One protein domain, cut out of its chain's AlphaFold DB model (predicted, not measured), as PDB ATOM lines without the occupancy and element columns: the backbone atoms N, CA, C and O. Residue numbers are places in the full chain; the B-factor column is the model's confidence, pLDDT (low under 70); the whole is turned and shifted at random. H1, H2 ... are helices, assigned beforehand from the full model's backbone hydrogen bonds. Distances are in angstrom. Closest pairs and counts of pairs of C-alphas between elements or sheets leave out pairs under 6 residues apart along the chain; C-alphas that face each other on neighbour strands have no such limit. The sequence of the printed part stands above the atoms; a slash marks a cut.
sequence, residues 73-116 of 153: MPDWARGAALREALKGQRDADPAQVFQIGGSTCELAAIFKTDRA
ATOM      1  N   MET A  73      26.715  37.392 -31.745       83.44
ATOM      2  CA  MET A  73      27.582  37.393 -32.918       83.44
ATOM      3  C   MET A  73      29.042  37.146 -32.503       83.44
ATOM      4  O   MET A  73      29.559  37.916 -31.685       83.44
ATOM      5  N   PRO A  74      29.722  36.128 -33.065       88.44
ATOM      6  CA  PRO A  74      31.100  35.821 -32.703       88.44
ATOM      7  C   PRO A  74      32.051  36.935 -33.156       88.44
ATOM      8  O   PRO A  74      31.796  37.630 -34.143       88.44
ATOM      9  N   ASP A  75      33.185  37.079 -32.469       89.56
ATOM     10  CA  ASP A  75      34.101  38.206 -32.682       89.56
ATOM     11  C   ASP A  75      34.662  38.281 -34.107       89.56
ATOM     12  O   ASP A  75      34.801  39.374 -34.654       89.56
ATOM     13  N   TRP A  76      34.918  37.138 -34.755       92.81
ATOM     14  CA  TRP A  76      35.396  37.102 -36.144       92.81
ATOM     15  C   TRP A  76      34.383  37.688 -37.139       92.81
ATOM     16  O   TRP A  76      34.774  38.192 -38.191       92.81
ATOM     17  N   ALA A  77      33.091  37.657 -36.800       91.31
ATOM     18  CA  ALA A  77      32.012  38.202 -37.613       91.31
ATOM     19  C   ALA A  77      31.707  39.673 -37.276       91.31
ATOM     20  O   ALA A  77      30.781  40.249 -37.846       91.31
ATOM     21  N   ARG A  78      32.467  40.313 -36.368       89.38
ATOM     22  CA  ARG A  78      32.201  41.678 -35.888       89.38
ATOM     23  C   ARG A  78      33.304  42.673 -36.258       89.38
ATOM     24  O   ARG A  78      34.498  42.411 -36.137       89.38
ATOM     25  N   GLY A  79      32.875  43.884 -36.623       93.12
ATOM     26  CA  GLY A  79      33.687  45.102 -36.571       93.12
ATOM     27  C   GLY A  79      35.056  44.994 -37.248       93.12
ATOM     28  O   GLY A  79      35.158  44.749 -38.447       93.12
ATOM     29  N   ALA A  80      36.121  45.253 -36.484       95.06
ATOM     30  CA  ALA A  80      37.487  45.296 -37.003       95.06
ATOM     31  C   ALA A  80      38.014  43.928 -37.450       95.06
ATOM     32  O   ALA A  80      38.655  43.855 -38.496       95.06
ATOM     33  N   ALA A  81      37.709  42.862 -36.706       93.69
ATOM     34  CA  ALA A  81      38.156  41.513 -37.038       93.69
ATOM     35  C   ALA A  81      37.572  41.051 -38.381       93.69
ATOM     36  O   ALA A  81      38.317  40.587 -39.244       93.69
ATOM     37  N   LEU A  82      36.275  41.295 -38.605       95.50
ATOM     38  CA  LEU A  82      35.631  41.027 -39.892       95.50
ATOM     39  C   LEU A  82      36.282  41.825 -41.031       95.50
ATOM     40  O   LEU A  82      36.571  41.271 -42.088       95.50
ATOM     41  N   ARG A  83      36.551  43.122 -40.827       95.94
ATOM     42  CA  ARG A  83      37.190  43.963 -41.858       95.94
ATOM     43  C   ARG A  83      38.571  43.451 -42.254       95.94
ATOM     44  O   ARG A  83      38.882  43.440 -43.442       95.94
ATOM     45  N   GLU A  84      39.400  43.057 -41.290       95.50
ATOM     46  CA  GLU A  84      40.725  42.502 -41.588       95.50
ATOM     47  C   GLU A  84      40.620  41.144 -42.296       95.50
ATOM     48  O   GLU A  84      41.319  40.919 -43.285       95.50
ATOM     49  N   ALA A  85      39.683  40.284 -41.884       93.81
ATOM     50  CA  ALA A  85      39.421  39.019 -42.572       93.81
ATOM     51  C   ALA A  85      38.991  39.235 -44.037       93.81
ATOM     52  O   ALA A  85      39.535  38.600 -44.939       93.81
ATOM     53  N   LEU A  86      38.079  40.180 -44.292       93.88
ATOM     54  CA  LEU A  86      37.615  40.510 -45.645       93.88
ATOM     55  C   LEU A  86      38.739  41.063 -46.532       93.88
ATOM     56  O   LEU A  86      38.837  40.696 -47.703       93.88
ATOM     57  N   LYS A  87      39.632  41.900 -45.982       93.44
ATOM     58  CA  LYS A  87      40.812  42.387 -46.719       93.44
ATOM     59  C   LYS A  87      41.727  41.247 -47.163       93.44
ATOM     60  O   LYS A  87      42.296  41.347 -48.249       93.44
ATOM     61  N   GLY A  88      41.878  40.212 -46.334       89.06
ATOM     62  CA  GLY A  88      42.668  39.022 -46.655       89.06
ATOM     63  C   GLY A  88      41.988  38.094 -47.665       89.06
ATOM     64  O   GLY A  88      42.666  37.487 -48.485       89.06
ATOM     65  N   GLN A  89      40.653  38.010 -47.648       90.62
ATOM     66  CA  GLN A  89      39.889  37.189 -48.597       90.62
ATOM     67  C   GLN A  89      39.865  37.760 -50.019       90.62
ATOM     68  O   GLN A  89      39.664  36.998 -50.961       90.62
ATOM     69  N   ARG A  90      40.075  39.074 -50.192       88.00
ATOM     70  CA  ARG A  90      39.910  39.758 -51.487       88.00
ATOM     71  C   ARG A  90      40.767  39.166 -52.618       88.00
ATOM     72  O   ARG A  90      40.329  39.161 -53.760       88.00
ATOM     73  N   ASP A  91      41.977  38.710 -52.294       85.56
ATOM     74  CA  ASP A  91      42.992  38.310 -53.279       85.56
ATOM     75  C   ASP A  91      42.986  36.788 -53.533       85.56
ATOM     76  O   ASP A  91      43.766  36.276 -54.336       85.56
ATOM     77  N   ALA A  92      42.121  36.039 -52.840       87.44
ATOM     78  CA  ALA A  92      42.044  34.589 -52.962       87.44
ATOM     79  C   ALA A  92      41.169  34.175 -54.157       87.44
ATOM     80  O   ALA A  92      40.003  34.555 -54.235       87.44
ATOM     81  N   ASP A  93      41.706  33.334 -55.051       88.44
ATOM     82  CA  ASP A  93      40.943  32.760 -56.168       88.44
ATOM     83  C   ASP A  93      39.886  31.767 -55.635       88.44
ATOM     84  O   ASP A  93      40.250  30.689 -55.141       88.44
ATOM     85  N   PRO A  94      38.577  32.062 -55.759       87.44
ATOM     86  CA  PRO A  94      37.525  31.175 -55.268       87.44
ATOM     87  C   PRO A  94      37.521  29.818 -55.981       87.44
ATOM     88  O   PRO A  94      37.086  28.830 -55.390       87.44
ATOM     89  N   ALA A  95      38.046  29.730 -57.209       84.50
ATOM     90  CA  ALA A  95      38.124  28.476 -57.958       84.50
ATOM     91  C   ALA A  95      39.142  27.478 -57.379       84.50
ATOM     92  O   ALA A  95      39.076  26.294 -57.702       84.50
ATOM     93  N   GLN A  96      40.087  27.936 -56.548       86.75
ATOM     94  CA  GLN A  96      41.035  27.060 -55.842       86.75
ATOM     95  C   GLN A  96      40.440  26.497 -54.547       86.75
ATOM     96  O   GLN A  96      40.832  25.423 -54.094       86.75
ATOM     97  N   VAL A  97      39.510  27.234 -53.936       86.94
ATOM     98  CA  VAL A  97      38.902  26.884 -52.646       86.94
ATOM     99  C   VAL A  97      37.649  26.037 -52.849       86.94
ATOM    100  O   VAL A  97      37.437  25.051 -52.144       86.94
ATOM    101  N   PHE A  98      36.824  26.406 -53.826       86.19
ATOM    102  CA  PHE A  98      35.564  25.740 -54.114       86.19
ATOM    103  C   PHE A  98      35.667  24.938 -55.405       86.19
ATOM    104  O   PHE A  98      36.146  25.419 -56.429       86.19
ATOM    105  N   GLN A  99      35.152  23.712 -55.377       79.88
ATOM    106  CA  GLN A  99      35.005  22.897 -56.577       79.88
ATOM    107  C   GLN A  99      33.873  23.471 -57.438       79.88
ATOM    108  O   GLN A  99      32.709  23.087 -57.302       79.88
ATOM    109  N   ILE A 100      34.206  24.421 -58.313       73.44
ATOM    110  CA  ILE A 100      33.244  25.022 -59.241       73.44
ATOM    111  C   ILE A 100      32.724  23.924 -60.179       73.44
ATOM    112  O   ILE A 100      33.487  23.301 -60.911       73.44
ATOM    113  N   GLY A 101      31.416  23.662 -60.122       69.94
ATOM    114  CA  GLY A 101      30.764  22.611 -60.914       69.94
ATOM    115  C   GLY A 101      30.950  21.181 -60.387       69.94
ATOM    116  O   GLY A 101      30.558  20.237 -61.070       69.94
ATOM    117  N   GLY A 102      31.521  21.001 -59.189       64.19
ATOM    118  CA  GLY A 102      31.962  19.698 -58.672       64.19
ATOM    119  C   GLY A 102      30.874  18.725 -58.206       64.19
ATOM    120  O   GLY A 102      31.162  17.552 -57.991       64.19
ATOM    121  N   SER A 103      29.614  19.141 -58.069       67.19
ATOM    122  CA  SER A 103      28.561  18.223 -57.621       67.19
ATOM    123  C   SER A 103      27.181  18.657 -58.090       67.19
ATOM    124  O   SER A 103      26.743  19.775 -57.824       67.19
ATOM    125  N   THR A 104      26.457  17.749 -58.741       80.75
ATOM    126  CA  THR A 104      25.020  17.916 -58.967       80.75
ATOM    127  C   THR A 104      24.261  17.664 -57.667       80.75
ATOM    128  O   THR A 104      24.600  16.750 -56.921       80.75
ATOM    129  N   CYS A 105      23.197  18.425 -57.421       84.50
ATOM    130  CA  CYS A 105      22.320  18.216 -56.274       84.50
ATOM    131  C   CYS A 105      21.466  16.948 -56.464       84.50
ATOM    132  O   CYS A 105      20.559  16.921 -57.301       84.50
ATOM    133  N   GLU A 106      21.757  15.888 -55.706       88.00
ATOM    134  CA  GLU A 106      20.951  14.666 -55.706       88.00
ATOM    135  C   GLU A 106      19.789  14.786 -54.709       88.00
ATOM    136  O   GLU A 106      19.906  14.479 -53.522       88.00
ATOM    137  N   LEU A 107      18.627  15.211 -55.207       88.69
ATOM    138  CA  LEU A 107      17.443  15.444 -54.372       88.69
ATOM    139  C   LEU A 107      16.935  14.174 -53.669       88.69
ATOM    140  O   LEU A 107      16.421  14.259 -52.556       88.69
ATOM    141  N   ALA A 108      17.112  12.997 -54.278       87.69
ATOM    142  CA  ALA A 108      16.727  11.726 -53.664       87.69
ATOM    143  C   ALA A 108      17.533  11.441 -52.384       87.69
ATOM    144  O   ALA A 108      16.947  11.072 -51.367       87.69
ATOM    145  N   ALA A 109      18.846  11.696 -52.404       87.50
ATOM    146  CA  ALA A 109      19.718  11.530 -51.241       87.50
ATOM    147  C   ALA A 109      19.426  12.557 -50.135       87.50
ATOM    148  O   ALA A 109      19.467  12.217 -48.953       87.50
ATOM    149  N   ILE A 110      19.095  13.797 -50.509       89.81
ATOM    150  CA  ILE A 110      18.799  14.878 -49.555       89.81
ATOM    151  C   ILE A 110      17.481  14.617 -48.826       89.81
ATOM    152  O   ILE A 110      17.432  14.647 -47.598       89.81
ATOM    153  N   PHE A 111      16.411  14.345 -49.577       91.38
ATOM    154  CA  PHE A 111      15.078  14.188 -48.998       91.38
ATOM    155  C   PHE A 111      14.789  12.768 -48.511       91.38
ATOM    156  O   PHE A 111      13.793  12.571 -47.821       91.38
ATOM    157  N   LYS A 112      15.640  11.787 -48.844       89.06
ATOM    158  CA  LYS A 112      15.463  10.370 -48.480       89.06
ATOM    159  C   LYS A 112      14.076   9.848 -48.881       89.06
ATOM    160  O   LYS A 112      13.399   9.185 -48.103       89.06
ATOM    161  N   THR A 113      13.635  10.194 -50.091       87.19
ATOM    162  CA  THR A 113      12.337   9.762 -50.632       87.19
ATOM    163  C   THR A 113      12.509   9.049 -51.964       87.19
ATOM    164  O   THR A 113      13.377   9.416 -52.755       87.19
ATOM    165  N   ASP A 114      11.604   8.116 -52.255       81.81
ATOM    166  CA  ASP A 114      11.560   7.384 -53.530       81.81
ATOM    167  C   ASP A 114      10.870   8.172 -54.658       81.81
ATOM    168  O   ASP A 114      10.613   7.655 -55.750       81.81
ATOM    169  N   ARG A 115      10.526   9.444 -54.415       85.25
ATOM    170  CA  ARG A 115       9.875  10.284 -55.423       85.25
ATOM    171  C   ARG A 115      10.857  10.553 -56.562       85.25
ATOM    172  O   ARG A 115      11.989  10.985 -56.362       85.25
ATOM    173  N   ALA A 116      10.406  10.341 -57.796       78.75
ATOM    174  CA  ALA A 116      11.235  10.561 -58.972       78.75
ATOM    175  C   ALA A 116      11.408  12.065 -59.266       78.75
ATOM    176  O   ALA A 116      10.576  12.677 -59.934       78.75
TER     177      ALA A 116
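Overview. This is residues 73 to 116 of the 153 residues of a protein of Pelagomonas calceolata (UniProt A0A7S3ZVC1). The model is an open, flat bow in which three separate helices are strung along one chain: the longest, H1, makes one arm, the one-turn H2 lies at the bottom of the bow, and the small H3 sits on the other arm. The space between the arms is empty, and no helix packs on another. The printed part has 44 residues with three named helices in the order H1, H2, H3 and no named strand; the class is all helix, though under half of the residues, 20 of 44, are in named elements. The whole is extended, with a radius of gyration of the C-alphas of 17.8 A and spans of 49 by 27 by 9 A.

Along the chain. The printed part begins at Met 73, C-alpha at (27.582, 37.393, -32.918). H1 is residues 79 to 89, 15.7 A from first to last C-alpha, and begins with C-alpha 79 at (33.687, 45.102, -36.571). H2 is residues 94 to 97, four residues. H3 is residues 107 to 111 and ends with C-alpha 111 at (15.078, 14.188, -48.998).

Arrangement. H1 and H2 are apart, although a tight link of 4 residues joins them. H2 and H3 are apart, with a short link of 9 residues between them. H1 and H3 are also apart. Residues 86 to 106 stand free, of which 86 to 89 belong to H1 and 94 to 97 to H2. Residues 109 to 114 stand free too, of which 109 to 111 belong to H3. In H1 and H3 every O i to N i+4 pair is within hydrogen-bond range; H2 is too short for such a pair, and its one O i to N i+3 pair is within range.

Size, cuts and confidence. The two C-alphas farthest apart are those of Ala 80 and Asp 114, 48.8 A. The printed part has no cut and no long link. The mean pLDDT of the printed part is 86.8, and residues 101 to 103 are under 70.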